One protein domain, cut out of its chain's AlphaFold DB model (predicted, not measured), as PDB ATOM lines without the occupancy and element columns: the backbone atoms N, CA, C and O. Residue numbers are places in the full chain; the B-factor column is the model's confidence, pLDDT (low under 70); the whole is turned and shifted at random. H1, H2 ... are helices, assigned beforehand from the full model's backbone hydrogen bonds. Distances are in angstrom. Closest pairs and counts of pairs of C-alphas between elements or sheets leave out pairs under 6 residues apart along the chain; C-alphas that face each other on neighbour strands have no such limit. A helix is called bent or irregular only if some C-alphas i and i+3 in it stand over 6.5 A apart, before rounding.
ATOM      1  N   ALA A 252     -12.491   5.326  25.267       96.62
ATOM      2  CA  ALA A 252     -13.555   5.282  24.281       96.62
ATOM      3  C   ALA A 252     -12.986   4.914  22.903       96.62
ATOM      4  O   ALA A 252     -13.500   3.998  22.256       96.62
ATOM      5  N   PHE A 253     -11.856   5.512  22.528       97.56
ATOM      6  CA  PHE A 253     -11.062   5.154  21.354       97.56
ATOM      7  C   PHE A 253     -10.606   3.692  21.388       97.56
ATOM      8  O   PHE A 253     -10.853   2.930  20.448       97.56
ATOM      9  N   GLN A 254     -10.027   3.249  22.509       97.31
ATOM     10  CA  GLN A 254      -9.625   1.854  22.691       97.31
ATOM     11  C   GLN A 254     -10.818   0.899  22.534       97.31
ATOM     12  O   GLN A 254     -10.698  -0.168  21.926       97.31
ATOM     13  N   THR A 255     -11.983   1.268  23.077       97.25
ATOM     14  CA  THR A 255     -13.208   0.465  22.971       97.25
ATOM     15  C   THR A 255     -13.720   0.404  21.533       97.25
ATOM     16  O   THR A 255     -14.078  -0.682  21.076       97.25
ATOM     17  N   ALA A 256     -13.707   1.518  20.798       97.06
ATOM     18  CA  ALA A 256     -14.135   1.573  19.403       97.06
ATOM     19  C   ALA A 256     -13.267   0.679  18.498       97.06
ATOM     20  O   ALA A 256     -13.791  -0.114  17.710       97.06
ATOM     21  N   LEU A 257     -11.942   0.720  18.667       97.81
ATOM     22  CA  LEU A 257     -11.024  -0.168  17.947       97.81
ATOM     23  C   LEU A 257     -11.211  -1.635  18.332       97.81
ATOM     24  O   LEU A 257     -11.268  -2.508  17.463       97.81
ATOM     25  N   ALA A 258     -11.378  -1.919  19.625       97.88
ATOM     26  CA  ALA A 258     -11.631  -3.275  20.093       97.88
ATOM     27  C   ALA A 258     -12.924  -3.849  19.488       97.88
ATOM     28  O   ALA A 258     -12.935  -4.999  19.057       97.88
ATOM     29  N   GLN A 259     -13.990  -3.047  19.379       97.44
ATOM     30  CA  GLN A 259     -15.231  -3.436  18.706       97.44
ATOM     31  C   GLN A 259     -15.032  -3.679  17.205       97.44
ATOM     32  O   GLN A 259     -15.565  -4.649  16.664       97.44
ATOM     33  N   ARG A 260     -14.245  -2.842  16.516       97.12
ATOM     34  CA  ARG A 260     -13.894  -3.056  15.102       97.12
ATOM     35  C   ARG A 260     -13.186  -4.398  14.909       97.12
ATOM     36  O   ARG A 260     -13.549  -5.171  14.023       97.12
ATOM     37  N   TRP A 261     -12.212  -4.710  15.759       97.19
ATOM     38  CA  TRP A 261     -11.466  -5.967  15.692       97.19
ATOM     39  C   TRP A 261     -12.292  -7.172  16.126       97.19
ATOM     40  O   TRP A 261     -12.107  -8.265  15.591       97.19
ATOM     41  N   LEU A 262     -13.221  -6.981  17.063       97.00
ATOM     42  CA  LEU A 262     -14.203  -7.988  17.444       97.00
ATOM     43  C   LEU A 262     -15.089  -8.359  16.248       97.00
ATOM     44  O   LEU A 262     -15.281  -9.542  15.988       97.00
ATOM     45  N   LYS A 263     -15.562  -7.377  15.470       95.88
ATOM     46  CA  LYS A 263     -16.334  -7.633  14.241       95.88
ATOM     47  C   LYS A 263     -15.517  -8.382  13.182       95.88
ATOM     48  O   LYS A 263     -16.054  -9.256  12.512       95.88
ATOM     49  N   ALA A 264     -14.232  -8.058  13.034       94.25
ATOM     50  CA  ALA A 264     -13.371  -8.662  12.014       94.25
ATOM     51  C   ALA A 264     -12.877 -10.076  12.371       94.25
ATOM     52  O   ALA A 264     -12.714 -10.917  11.489       94.25
ATOM     53  N   HIS A 265     -12.610 -10.337  13.652       94.12
ATOM     54  CA  HIS A 265     -11.909 -11.546  14.093       94.12
ATOM     55  C   HIS A 265     -12.679 -12.383  15.124       94.12
ATOM     56  O   HIS A 265     -12.194 -13.446  15.508       94.12
ATOM     57  N   GLY A 266     -13.839 -11.921  15.601       95.69
ATOM     58  CA  GLY A 266     -14.544 -12.518  16.739       95.69
ATOM     59  C   GLY A 266     -13.741 -12.438  18.046       95.69
ATOM     60  O   GLY A 266     -12.685 -11.805  18.102       95.69
ATOM     61  N   GLY A 267     -14.232 -13.092  19.103       96.25
ATOM     62  CA  GLY A 267     -13.544 -13.224  20.397       96.25
ATOM     63  C   GLY A 267     -14.189 -12.436  21.539       96.25
ATOM     64  O   GLY A 267     -15.367 -12.099  21.475       96.25
ATOM     65  N   ASP A 268     -13.415 -12.172  22.591       97.56
ATOM     66  CA  ASP A 268     -13.850 -11.394  23.753       97.56
ATOM     67  C   ASP A 268     -13.418  -9.918  23.654       97.56
ATOM     68  O   ASP A 268     -12.337  -9.597  23.149       97.56
ATOM     69  N   ILE A 269     -14.254  -8.998  24.147       96.75
ATOM     70  CA  ILE A 269     -13.989  -7.555  24.050       96.75
ATOM     71  C   ILE A 269     -12.780  -7.124  24.890       96.75
ATOM     72  O   ILE A 269     -12.026  -6.249  24.460       96.75
ATOM     73  N   HIS A 270     -12.545  -7.736  26.053       96.81
ATOM     74  CA  HIS A 270     -11.399  -7.416  26.903       96.81
ATOM     75  C   HIS A 270     -10.101  -7.930  26.284       96.81
ATOM     76  O   HIS A 270      -9.092  -7.221  26.293       96.81
ATOM     77  N   GLU A 271     -10.140  -9.111  25.661       97.19
ATOM     78  CA  GLU A 271      -9.017  -9.629  24.878       97.19
ATOM     79  C   GLU A 271      -8.669  -8.680  23.720       97.19
ATOM     80  O   GLU A 271      -7.502  -8.345  23.507       97.19
ATOM     81  N   LYS A 272      -9.674  -8.170  22.992       97.56
ATOM     82  CA  LYS A 272      -9.440  -7.182  21.926       97.56
ATOM     83  C   LYS A 272      -8.894  -5.864  22.459       97.56
ATOM     84  O   LYS A 272      -7.946  -5.354  21.872       97.56
ATOM     85  N   LYS A 273      -9.395  -5.354  23.586       97.06
ATOM     86  CA  LYS A 273      -8.834  -4.156  24.236       97.06
ATOM     87  C   LYS A 273      -7.354  -4.329  24.583       97.06
ATOM     88  O   LYS A 273      -6.561  -3.428  24.314       97.06
ATOM     89  N   ALA A 274      -6.967  -5.484  25.124       96.31
ATOM     90  CA  ALA A 274      -5.567  -5.792  25.416       96.31
ATOM     91  C   ALA A 274      -4.717  -5.888  24.137       96.31
ATOM     92  O   ALA A 274      -3.596  -5.376  24.090       96.31
ATOM     93  N   ASN A 275      -5.263  -6.489  23.077       96.81
ATOM     94  CA  ASN A 275      -4.593  -6.576  21.784       96.81
ATOM     95  C   ASN A 275      -4.383  -5.195  21.143       96.81
ATOM     96  O   ASN A 275      -3.327  -4.976  20.556       96.81
ATOM     97  N   VAL A 276      -5.333  -4.261  21.284       97.31
ATOM     98  CA  VAL A 276      -5.191  -2.875  20.797       97.31
ATOM     99  C   VAL A 276      -4.000  -2.191  21.470       97.31
ATOM    100  O   VAL A 276      -3.144  -1.631  20.789       97.31
ATOM    101  N   LEU A 277      -3.866  -2.318  22.795       96.38
ATOM    102  CA  LEU A 277      -2.709  -1.767  23.514       96.38
ATOM    103  C   LEU A 277      -1.398  -2.409  23.073       96.38
ATOM    104  O   LEU A 277      -0.405  -1.719  22.866       96.38
ATOM    105  N   LYS A 278      -1.392  -3.734  22.901       96.50
ATOM    106  CA  LYS A 278      -0.215  -4.461  22.419       96.50
ATOM    107  C   LYS A 278       0.192  -4.012  21.013       96.50
ATOM    108  O   LYS A 278       1.384  -3.912  20.746       96.50
ATOM    109  N   HIS A 279      -0.772  -3.744  20.135       96.81
ATOM    110  CA  HIS A 279      -0.512  -3.259  18.783       96.81
ATOM    111  C   HIS A 279       0.157  -1.887  18.795       96.81
ATOM    112  O   HIS A 279       1.245  -1.762  18.246       96.81
ATOM    113  N   PHE A 280      -0.402  -0.904  19.505       96.88
ATOM    114  CA  PHE A 280       0.203   0.431  19.573       96.88
ATOM    115  C   PHE A 280       1.524   0.466  20.336       96.88
ATOM    116  O   PHE A 280       2.389   1.280  20.033       96.88
ATOM    117  N   ARG A 281       1.722  -0.451  21.287       96.12
ATOM    118  CA  ARG A 281       3.019  -0.613  21.946       96.12
ATOM    119  C   ARG A 281       4.106  -1.102  20.986       96.12
ATOM    120  O   ARG A 281       5.267  -0.752  21.168       96.12
ATOM    121  N   ASN A 282       3.741  -1.926  20.007       96.81
ATOM    122  CA  ASN A 282       4.672  -2.427  18.997       96.81
ATOM    123  C   ASN A 282       4.857  -1.432  17.841       96.81
ATOM    124  O   ASN A 282       5.965  -1.290  17.337       96.81
ATOM    125  N   GLU A 283       3.780  -0.759  17.429       96.88
ATOM    126  CA  GLU A 283       3.714   0.118  16.255       96.88
ATOM    127  C   GLU A 283       3.017   1.446  16.614       96.88
ATOM    128  O   GLU A 283       1.855   1.670  16.256       96.88
ATOM    129  N   PRO A 284       3.701   2.361  17.328       95.75
ATOM    130  CA  PRO A 284       3.116   3.644  17.723       95.75
ATOM    131  C   PRO A 284       2.845   4.565  16.525       95.75
ATOM    132  O   PRO A 284       2.025   5.470  16.622       95.75
ATOM    133  N   THR A 285       3.475   4.321  15.374       94.88
ATOM    134  CA  THR A 285       3.244   5.070  14.127       94.88
ATOM    135  C   THR A 285       1.835   4.898  13.566       94.88
ATOM    136  O   THR A 285       1.404   5.722  12.769       94.88
ATOM    137  N   ASN A 286       1.097   3.863  13.981       96.25
ATOM    138  CA  ASN A 286      -0.280   3.640  13.532       96.25
ATOM    139  C   ASN A 286      -1.310   4.425  14.359       96.25
ATOM    140  O   ASN A 286      -2.484   4.443  13.993       96.25
ATOM    141  N   LEU A 287      -0.904   5.062  15.468       96.19
ATOM    142  CA  LEU A 287      -1.811   5.842  16.321       96.19
ATOM    143  C   LEU A 287      -2.538   6.949  15.552       96.19
ATOM    144  O   LEU A 287      -3.764   6.974  15.638       96.19
ATOM    145  N   PRO A 288      -1.856   7.809  14.768       96.31
ATOM    146  CA  PRO A 288      -2.545   8.852  14.017       96.31
ATOM    147  C   PRO A 288      -3.521   8.288  12.979       96.31
ATOM    148  O   PRO A 288      -4.638   8.778  12.879       96.31
ATOM    149  N   ILE A 289      -3.149   7.204  12.286       95.44
ATOM    150  CA  ILE A 289      -3.996   6.544  11.274       95.44
ATOM    151  C   ILE A 289      -5.310   6.061  11.898       95.44
ATOM    152  O   ILE A 289      -6.401   6.324  11.392       95.44
ATOM    153  N   GLU A 290      -5.210   5.322  13.002       96.88
ATOM    154  CA  GLU A 290      -6.386   4.764  13.665       96.88
ATOM    155  C   GLU A 290      -7.199   5.849  14.381       96.88
ATOM    156  O   GLU A 290      -8.425   5.739  14.464       96.88
ATOM    157  N   TRP A 291      -6.546   6.915  14.857       96.62
ATOM    158  CA  TRP A 291      -7.230   8.079  15.411       96.62
ATOM    159  C   TRP A 291      -8.041   8.813  14.342       96.62
ATOM    160  O   TRP A 291      -9.225   9.029  14.566       96.62
ATOM    161  N   GLU A 292      -7.483   9.112  13.164       94.62
ATOM    162  CA  GLU A 292      -8.228   9.729  12.050       94.62
ATOM    163  C   GLU A 292      -9.467   8.911  11.671       94.62
ATOM    164  O   GLU A 292     -10.566   9.450  11.528       94.62
ATOM    165  N   TRP A 293      -9.317   7.587  11.566       95.44
ATOM    166  CA  TRP A 293     -10.448   6.688  11.336       95.44
ATOM    167  C   TRP A 293     -11.530   6.845  12.412       95.44
ATOM    168  O   TRP A 293     -12.721   6.917  12.100       95.44
ATOM    169  N   TYR A 294     -11.118   6.909  13.678       96.81
ATOM    170  CA  TYR A 294     -12.027   7.088  14.798       96.81
ATOM    171  C   TYR A 294     -12.729   8.452  14.761       96.81
ATOM    172  O   TYR A 294     -13.951   8.494  14.912       96.81
ATOM    173  N   GLN A 295     -12.006   9.539  14.473       95.12
ATOM    174  CA  GLN A 295     -12.584  10.877  14.305       95.12
ATOM    175  C   GLN A 295     -13.653  10.883  13.217       95.12
ATOM    176  O   GLN A 295     -14.782  11.291  13.476       95.12
ATOM    177  N   ASN A 296     -13.339  10.341  12.039       92.31
ATOM    178  CA  ASN A 296     -14.275  10.283  10.918       92.31
ATOM    179  C   ASN A 296     -15.569   9.538  11.280       92.31
ATOM    180  O   ASN A 296     -16.659   9.972  10.914       92.31
ATOM    181  N   ILE A 297     -15.487   8.454  12.056       93.81
ATOM    182  CA  ILE A 297     -16.684   7.736  12.518       93.81
ATOM    183  C   ILE A 297     -17.535   8.581  13.459       93.81
ATOM    184  O   ILE A 297     -18.759   8.591  13.323       93.81
ATOM    185  N   ILE A 298     -16.916   9.247  14.432       94.56
ATOM    186  CA  ILE A 298     -17.652  10.065  15.401       94.56
ATOM    187  C   ILE A 298     -18.301  11.263  14.709       94.56
ATOM    188  O   ILE A 298     -19.462  11.564  14.971       94.56
ATOM    189  N   LEU A 299     -17.594  11.873  13.764       90.25
ATOM    190  CA  LEU A 299     -18.099  12.944  12.916       90.25
ATOM    191  C   LEU A 299     -19.303  12.509  12.074       90.25
ATOM    192  O   LEU A 299     -20.337  13.170  12.107       90.25
ATOM    193  N   HIS A 300     -19.230  11.358  11.399       87.19
ATOM    194  CA  HIS A 300     -20.381  10.811  10.673       87.19
ATOM    195  C   HIS A 300     -21.569  10.513  11.592       87.19
ATOM    196  O   HIS A 300     -22.710  10.808  11.242       87.19
ATOM    197  N   LYS A 301     -21.323   9.952  12.784       91.88
ATOM    198  CA  LYS A 301     -22.387   9.736  13.771       91.88
ATOM    199  C   LYS A 301     -23.037  11.058  14.182       91.88
ATOM    200  O   LYS A 301     -24.260  11.123  14.245       91.88
ATOM    201  N   ALA A 302     -22.245  12.098  14.432       91.50
ATOM    202  CA  ALA A 302     -22.752  13.413  14.809       91.50
ATOM    203  C   ALA A 302     -23.578  14.040  13.682       91.50
ATOM    204  O   ALA A 302     -24.674  14.534  13.937       91.50
ATOM    205  N   ALA A 303     -23.114  13.913  12.436       88.50
ATOM    206  CA  ALA A 303     -23.867  14.356  11.274       88.50
ATOM    207  C   ALA A 303     -25.225  13.652  11.155       88.50
ATOM    208  O   ALA A 303     -26.256  14.305  11.006       88.50
ATOM    209  N   ASN A 304     -25.251  12.330  11.324       89.75
ATOM    210  CA  ASN A 304     -26.495  11.565  11.295       89.75
ATOM    211  C   ASN A 304     -27.452  11.957  12.427       89.75
ATOM    212  O   ASN A 304     -28.661  12.031  12.205       89.75
ATOM    213  N   ILE A 305     -26.934  12.216  13.630       90.44
ATOM    214  CA  ILE A 305     -27.742  12.684  14.760       90.44
ATOM    215  C   ILE A 305     -28.416  14.005  14.428       90.44
ATOM    216  O   ILE A 305     -29.619  14.138  14.633       90.44
ATOM    217  N   GLU A 306     -27.690  14.976  13.889       88.38
ATOM    218  CA  GLU A 306     -28.328  16.249  13.582       88.38
ATOM    219  C   GLU A 306     -29.323  16.154  12.441       88.38
ATOM    220  O   GLU A 306     -30.410  16.721  12.548       88.38
ATOM    221  N   THR A 307     -29.015  15.387  11.394       85.25
ATOM    222  CA  THR A 307     -29.977  15.123  10.325       85.25
ATOM    223  C   THR A 307     -31.252  14.516  10.901       85.25
ATOM    224  O   THR A 307     -32.348  14.934  10.533       85.25
ATOM    225  N   ARG A 308     -31.144  13.581  11.857       87.94
ATOM    226  CA  ARG A 308     -32.288  12.991  12.572       87.94
ATOM    227  C   ARG A 308     -33.018  14.011  13.453       87.94
ATOM    228  O   ARG A 308     -34.249  14.007  13.483       87.94
ATOM    229  N   LYS A 309     -32.292  14.919  14.099       91.88
ATOM    230  CA  LYS A 309     -32.837  15.992  14.941       91.88
ATOM    231  C   LYS A 309     -33.600  17.048  14.141       91.88
ATOM    232  O   LYS A 309     -34.695  17.432  14.542       91.88
ATOM    233  N   LEU A 310     -33.074  17.483  12.991       87.62
ATOM    234  CA  LEU A 310     -33.783  18.349  12.031       87.62
ATOM    235  C   LEU A 310     -35.061  17.680  11.530       87.62
ATOM    236  O   LEU A 310     -36.099  18.307  11.347       87.62
ATOM    237  N   ASN A 311     -34.984  16.365  11.407       85.00
ATOM    238  CA  ASN A 311     -36.087  15.474  11.155       85.00
ATOM    239  C   ASN A 311     -36.946  15.199  12.408       85.00
ATOM    240  O   ASN A 311     -37.709  14.247  12.399       85.00
ATOM    241  N   GLY A 312     -36.863  15.941  13.510       89.88
ATOM    242  CA  GLY A 312     -37.728  15.744  14.685       89.88
ATOM    243  C   GLY A 312     -37.733  14.322  15.273       89.88
ATOM    244  O   GLY A 312     -38.711  13.933  15.910       89.88
ATOM    245  N   ILE A 313     -36.698  13.518  15.012       90.19
ATOM    246  CA  ILE A 313     -36.492  12.217  15.651       90.19
ATOM    247  C   ILE A 313     -35.786  12.491  16.977       90.19
ATOM    248  O   ILE A 313     -34.838  13.273  17.016       90.19
ATOM    249  N   ASP A 314     -36.232  11.845  18.052       92.69
ATOM    250  CA  ASP A 314     -35.545  11.931  19.339       92.69
ATOM    251  C   ASP A 314     -34.156  11.282  19.240       92.69
ATOM    252  O   ASP A 314     -34.018  10.102  18.901       92.69
ATOM    253  N   THR A 315     -33.129  12.086  19.497       95.19
ATOM    254  CA  THR A 315     -31.713  11.713  19.443       95.19
ATOM    255  C   THR A 315     -31.029  11.814  20.800       95.19
ATOM    256  O   THR A 315     -29.811  11.687  20.872       95.19
ATOM    257  N   THR A 316     -31.779  12.006  21.892       95.00
ATOM    258  CA  THR A 316     -31.218  12.289  23.227       95.00
ATOM    259  C   THR A 316     -30.192  11.237  23.674       95.00
ATOM    260  O   THR A 316     -29.125  11.576  24.185       95.00
ATOM    261  N   THR A 317     -30.474   9.952  23.443       94.62
ATOM    262  CA  THR A 317     -29.563   8.848  23.796       94.62
ATOM    263  C   THR A 317     -28.300   8.841  22.936       94.62
ATOM    264  O   THR A 317     -27.199   8.651  23.455       94.62
ATOM    265  N   ASP A 318     -28.449   9.066  21.631       91.38
ATOM    266  CA  ASP A 318     -27.328   9.062  20.690       91.38
ATOM    267  C   ASP A 318     -26.405  10.264  20.963       91.38
ATOM    268  O   ASP A 318     -25.181  10.135  20.934       91.38
ATOM    269  N   GLU A 319     -26.980  11.422  21.314       93.38
ATOM    270  CA  GLU A 319     -26.238  12.618  21.726       93.38
ATOM    271  C   GLU A 319     -25.388  12.319  22.967       93.38
ATOM    272  O   GLU A 319     -24.188  12.583  22.972       93.38
ATOM    273  N   GLN A 320     -25.964  11.669  23.986       94.50
ATOM    274  CA  GLN A 320     -25.217  11.235  25.173       94.50
ATOM    275  C   GLN A 320     -24.095  10.239  24.848       94.50
ATOM    276  O   GLN A 320     -23.061  10.242  25.521       94.50
ATOM    277  N   GLU A 321     -24.264   9.379  23.839       92.88
ATOM    278  CA  GLU A 321     -23.199   8.485  23.377       92.88
ATOM    279  C   GLU A 321     -22.060   9.273  22.717       92.88
ATOM    280  O   GLU A 321     -20.897   9.040  23.045       92.88
ATOM    281  N   ILE A 322     -22.369  10.244  21.853       92.88
ATOM    282  CA  ILE A 322     -21.349  11.092  21.217       92.88
ATOM    283  C   ILE A 322     -20.610  11.958  22.233       92.88
ATOM    284  O   ILE A 322     -19.402  12.150  22.091       92.88
ATOM    285  N   LEU A 323     -21.272  12.412  23.300       91.81
ATOM    286  CA  LEU A 323     -20.595  13.160  24.363       91.81
ATOM    287  C   LEU A 323     -19.480  12.335  25.039       91.81
ATOM    288  O   LEU A 323     -18.472  12.894  25.461       91.81
ATOM    289  N   LYS A 324     -19.572  10.997  25.060       93.12
ATOM    290  CA  LYS A 324     -18.475  10.126  25.540       93.12
ATOM    291  C   LYS A 324     -17.266  10.105  24.599       93.12
ATOM    292  O   LYS A 324     -16.222   9.566  24.954       93.12
ATOM    293  N   HIS A 325     -17.413  10.656  23.399       93.69
ATOM    294  CA  HIS A 325     -16.426  10.673  22.327       93.69
ATOM    295  C   HIS A 325     -15.947  12.092  21.982       93.69
ATOM    296  O   HIS A 325     -15.315  12.280  20.948       93.69
ATOM    297  N   GLN A 326     -16.195  13.086  22.845       90.75
ATOM    298  CA  GLN A 326     -15.825  14.494  22.617       90.75
ATOM    299  C   GLN A 326     -14.353  14.699  22.239       90.75
ATOM    300  O   GLN A 326     -14.054  15.537  21.393       90.75
ATOM    301  N   ARG A 327     -13.427  13.901  22.793       91.25
ATOM    302  CA  ARG A 327     -11.994  13.986  22.450       91.25
ATOM    303  C   ARG A 327     -11.715  13.713  20.972       91.25
ATOM    304  O   ARG A 327     -10.748  14.241  20.437       91.25
ATOM    305  N   ALA A 328     -12.571  12.948  20.294       91.00
ATOM    306  CA  ALA A 328     -12.470  12.735  18.854       91.00
ATOM    307  C   ALA A 328     -12.689  14.032  18.050       91.00
ATOM    308  O   ALA A 328     -12.270  14.102  16.900       91.00
ATOM    309  N   GLY A 329     -13.301  15.066  18.635       87.81
ATOM    310  CA  GLY A 329     -13.433  16.387  18.016       87.81
ATOM    311  C   GLY A 329     -12.135  17.204  18.002       87.81
ATOM    312  O   GLY A 329     -12.029  18.158  17.234       87.81
ATOM    313  N   THR A 330     -11.130  16.837  18.807       88.75
ATOM    314  CA  THR A 330      -9.853  17.557  18.868       88.75
ATOM    315  C   THR A 330      -9.042  17.307  17.605       88.75
ATOM    316  O   THR A 330      -8.611  16.185  17.340       88.75
ATOM    317  N   GLU A 331      -8.805  18.356  16.824       86.56
ATOM    318  CA  GLU A 331      -8.057  18.252  15.576       86.56
ATOM    319  C   GLU A 331      -6.635  17.717  15.793       86.56
ATOM    320  O   GLU A 331      -5.896  18.175  16.667       86.56
ATOM    321  N   LEU A 332      -6.238  16.753  14.959       88.94
ATOM    322  CA  LEU A 332      -4.850  16.308  14.885       88.94
ATOM    323  C   LEU A 332      -3.966  17.444  14.347       88.94
ATOM    324  O   LEU A 332      -4.347  18.059  13.337       88.94
ATOM    325  N   PRO A 333      -2.782  17.684  14.946       89.00
ATOM    326  CA  PRO A 333      -1.762  18.548  14.363       89.00
ATOM    327  C   PRO A 333      -1.431  18.105  12.939       89.00
ATOM    328  O   PRO A 333      -1.348  16.909  12.663       89.00
ATOM    329  N   GLN A 334      -1.219  19.064  12.039       87.00
ATOM    330  CA  GLN A 334      -1.038  18.792  10.612       87.00
ATOM    331  C   GLN A 334       0.161  17.876  10.322       87.00
ATOM    332  O   GLN A 334       0.084  17.038   9.435       87.00
ATOM    333  N   GLU A 335       1.218  17.957  11.134       89.81
ATOM    334  CA  GLU A 335       2.403  17.089  11.045       89.81
ATOM    335  C   GLU A 335       2.118  15.609  11.345       89.81
ATOM    336  O   GLU A 335       2.892  14.736  10.962       89.81
ATOM    337  N   MET A 336       1.023  15.314  12.054       87.19
ATOM    338  CA  MET A 336       0.634  13.952  12.427       87.19
ATOM    339  C   MET A 336      -0.466  13.390  11.527       87.19
ATOM    340  O   MET A 336      -0.794  12.211  11.656       87.19
ATOM    341  N   ARG A 337      -1.055  14.215  10.652       87.75
ATOM    342  CA  ARG A 337      -2.114  13.764   9.752       87.75
ATOM    343  C   ARG A 337      -1.533  12.863   8.673       87.75
ATOM    344  O   ARG A 337      -0.474  13.136   8.117       87.75
ATOM    345  N   VAL A 338      -2.231  11.772   8.398       86.81
ATOM    346  CA  VAL A 338      -1.823  10.771   7.404       86.81
ATOM    347  C   VAL A 338      -2.553  11.015   6.090       86.81
ATOM    348  O   VAL A 338      -2.017  10.731   5.019       86.81
ATOM    349  N   THR A 339      -3.762  11.569   6.156       81.88
ATOM    350  CA  THR A 339      -4.515  12.008   4.983       81.88
ATOM    351  C   THR A 339      -4.293  13.504   4.737       81.88
ATOM    352  O   THR A 339      -4.712  14.350   5.522       81.88
ATOM    353  N   GLU A 340      -3.601  13.839   3.642       65.31
ATOM    354  CA  GLU A 340      -3.207  15.223   3.316       65.31
ATOM    355  C   GLU A 340      -4.356  16.102   2.796       65.31
ATOM    356  O   GLU A 340      -4.216  17.322   2.766       65.31
ATOM    357  N   GLU A 341      -5.488  15.533   2.371       64.75
ATOM    358  CA  GLU A 341      -6.331  16.261   1.415       64.75
ATOM    359  C   GLU A 341      -7.468  17.104   2.005       64.75
ATOM    360  O   GLU A 341      -7.807  18.099   1.367       64.75
ATOM    361  N   ARG A 342      -8.045  16.796   3.179       74.19
ATOM    362  CA  ARG A 342      -9.106  17.631   3.798       74.19
ATOM    363  C   ARG A 342      -9.163  17.482   5.310       74.19
ATOM    364  O   ARG A 342      -9.014  16.380   5.837       74.19
ATOM    365  N   SER A 343      -9.426  18.579   6.018       76.81
ATOM    366  CA  SER A 343      -9.687  18.498   7.455       76.81
ATOM    367  C   SER A 343     -11.027  17.791   7.714       76.81
ATOM    368  O   SER A 343     -11.981  17.965   6.953       76.81
ATOM    369  N   PRO A 344     -11.159  17.017   8.804       71.75
ATOM    370  CA  PRO A 344     -12.432  16.382   9.130       71.75
ATOM    371  C   PRO A 344     -13.584  17.392   9.296       71.75
ATOM    372  O   PRO A 344     -14.731  17.078   8.985       71.75
ATOM    373  N   LYS A 345     -13.276  18.632   9.706       73.44
ATOM    374  CA  LYS A 345     -14.242  19.739   9.740       73.44
ATOM    375  C   LYS A 345     -14.661  20.213   8.357       73.44
ATOM    376  O   LYS A 345     -15.837  20.485   8.178       73.44
ATOM    377  N   GLU A 346     -13.748  20.290   7.391       81.75
ATOM    378  CA  GLU A 346     -14.085  20.629   6.000       81.75
ATOM    379  C   GLU A 346     -15.018  19.585   5.391       81.75
ATOM    380  O   GLU A 346     -16.015  19.945   4.773       81.75
ATOM    381  N   ILE A 347     -14.747  18.297   5.635       74.06
ATOM    382  CA  ILE A 347     -15.630  17.204   5.206       74.06
ATOM    383  C   ILE A 347     -17.005  17.358   5.867       74.06
ATOM    384  O   ILE A 347     -18.031  17.253   5.200       74.06
ATOM    385  N   LEU A 348     -17.047  17.657   7.167       72.56
ATOM    386  CA  LEU A 348     -18.307  17.884   7.874       72.56
ATOM    387  C   LEU A 348     -19.052  19.122   7.362       72.56
ATOM    388  O   LEU A 348     -20.272  19.105   7.253       72.56
ATOM    389  N   GLN A 349     -18.327  20.191   7.036       80.19
ATOM    390  CA  GLN A 349     -18.886  21.429   6.509       80.19
ATOM    391  C   GLN A 349     -19.485  21.227   5.114       80.19
ATOM    392  O   GLN A 349     -20.512  21.823   4.800       80.19
ATOM    393  N   GLU A 350     -18.864  20.380   4.295       75.12
ATOM    394  CA  GLU A 350     -19.349  20.000   2.969       75.12
ATOM    395  C   GLU A 350     -20.580  19.087   3.058       75.12
ATOM    396  O   GLU A 350     -21.569  19.313   2.364       75.12
ATOM    397  N   VAL A 351     -20.540  18.078   3.934       59.69
ATOM    398  CA  VAL A 351     -21.583  17.043   4.017       59.69
ATOM    399  C   VAL A 351     -22.786  17.494   4.851       59.69
ATOM    400  O   VAL A 351     -23.926  17.160   4.532       59.69
ATOM    401  N   ALA A 352     -22.559  18.248   5.925       66.31
ATOM    402  CA  ALA A 352     -23.594  18.653   6.867       66.31
ATOM    403  C   ALA A 352     -23.199  19.944   7.621       66.31
ATOM    404  O   ALA A 352     -22.908  19.901   8.818       66.31
ATOM    405  N   PRO A 353     -23.233  21.128   6.977       68.31
ATOM    406  CA  PRO A 353     -22.725  22.388   7.545       68.31
ATOM    407  C   PRO A 353     -23.393  22.829   8.856       68.31
ATOM    408  O   PRO A 353     -22.851  23.659   9.584       68.31
ATOM    409  N   HIS A 354     -24.564  22.281   9.178       65.50
ATOM    410  CA  HIS A 354     -25.268  22.540  10.431       65.50
ATOM    411  C   HIS A 354     -24.591  21.881  11.655       65.50
ATOM    412  O   HIS A 354     -24.749  22.398  12.763       65.50
ATOM    413  N   THR A 355     -23.738  20.866  11.432       59.19
ATOM    414  CA  THR A 355     -23.233  19.933  12.463       59.19
ATOM    415  C   THR A 355     -22.030  20.330  13.274       59.19
ATOM    416  O   THR A 355     -21.822  19.836  14.385       59.19
ATOM    417  N   LEU A 356     -21.270  21.301  12.786       58.38
ATOM    418  CA  LEU A 356     -20.110  21.805  13.511       58.38
ATOM    419  C   LEU A 356     -20.507  22.432  14.858       58.38
ATOM    420  O   LEU A 356     -19.768  22.321  15.834       58.38
ATOM    421  N   ARG A 357     -21.722  22.992  14.962       61.72
ATOM    422  CA  ARG A 357     -22.201  23.642  16.193       61.72
ATOM    423  C   ARG A 357     -22.431  22.688  17.366       61.72
ATOM    424  O   ARG A 357     -22.332  23.145  18.503       61.72
ATOM    425  N   ALA A 358     -22.759  21.414  17.137       60.06
ATOM    426  CA  ALA A 358     -22.963  20.464  18.235       60.06
ATOM    427  C   ALA A 358     -21.651  19.888  18.781       60.06
ATOM    428  O   ALA A 358     -21.578  19.566  19.966       60.06
ATOM    429  N   ILE A 359     -20.623  19.767  17.936       56.62
ATOM    430  CA  ILE A 359     -19.354  19.114  18.292       56.62
ATOM    431  C   ILE A 359     -18.380  20.100  18.933       56.62
ATOM    432  O   ILE A 359     -17.660  19.729  19.856       56.62
ATOM    433  N   GLU A 360     -18.367  21.358  18.486       60.69
ATOM    434  CA  GLU A 360     -17.415  22.353  18.996       60.69
ATOM    435  C   GLU A 360     -17.722  22.820  20.427       60.69
ATOM    436  O   GLU A 360     -16.874  23.449  21.054       60.69
ATOM    437  N   GLY A 361     -18.892  22.470  20.977       53.03
ATOM    438  CA  GLY A 361     -19.379  23.030  22.233       53.03
ATOM    439  C   GLY A 361     -19.623  24.536  22.088       53.03
ATOM    440  O   GLY A 361     -18.874  25.266  21.441       53.03
TER     441      GLY A 361
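AT A GLANCE: This is residues 252 to 361 of the 520 residues of an uncharacterized protein of Scytonema sp. HK-05 (UniProt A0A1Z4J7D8). One long helix, H3, runs through the middle and makes the longest axis, and four shorter helices, H1, H4, H5 and H6, pack on it. At its first end H2 turns off at a corner, and H1 crosses H2 and reaches back to H3. H4 folds back along H3 beside its residues 298 to 305, while H5 packs on residues 291 to 299 of H3 and H6 on residues 295 to 303, with a long loop, residues 330 to 343, between H5 and H6. The printed part has 110 residues, with seven named helices, H1 to H7 in order, and no named strand; the class is all helix. It is compact, with a radius of gyration of the C-alphas of 15.2 A, and spans 43 by 33 by 22 A.

HOW THE PARTS SIT: The hub is H3, residues 284 to 310, which touches four other helices. H4, residues 316 to 323, forms a helical hairpin with H3, at a shallow tilt of 25 degrees, opposite ways; their closest C-alphas, of Ala 302 and Ile 322, are 7.0 A apart. H5, residues 326 to 329, touches H3, with the C-alphas of Gln 295 and Ala 328 closest at 4.9 A. H6, residues 344 to 351, touches H3 and runs the same way at a shallow tilt of 32 degrees, only just short of steep; the closest C-alphas, of Asn 296 and Pro 344, are 6.6 A apart. H7, residues 356 to 359, only just touches H6, with 3 pairs of C-alphas within 8 A, the closest those of Leu 348 and Leu 356 at 7.1 A. H1, residues 252 to 265, touches H3 with residues 253 to 257 alone, about perpendicular at 83 degrees; the C-alphas of Phe 253 and Tyr 294 are closest, at 6.9 A. H2, residues 269 to 282, touches H1, about perpendicular at 76 degrees, closest at the C-alphas of Ala 258 and Lys 272, 4.8 A. H2 is apart from H4, H5, H6 and H7. Helix packing is part aligned, part crossed: of 4 touching pairs given a tilt, 2 are at a shallow tilt. Each O i to N i+4 pair is within hydrogen-bond range in H1, H2, H4 and H6, and 21 of 23 are in H3; H5 and H7 are too short for such a pair.

IN THESE COORDINATES: H3 is 40.1 A long, from C-alpha 284 at (3.116, 3.644, 17.723) to C-alpha 310 at (-33.783, 18.349, 12.031). It is irregular, but only just: C-alphas 285 and 288 are 6.9 A apart. H1 begins at C-alpha 252, at (-13.555, 5.282, 24.281), and is 19.7 A long; H2 is 20.0 A.

THE WHOLE: The C-alphas of Asn 282 and Gly 312 are the two farthest apart, at 46.3 A. The printed part has no cut. The link from H5 to H6, residues 330 to 343, is long; the others are tight. Confidence is under 70 at residues 340 to 341 and 351 to 361.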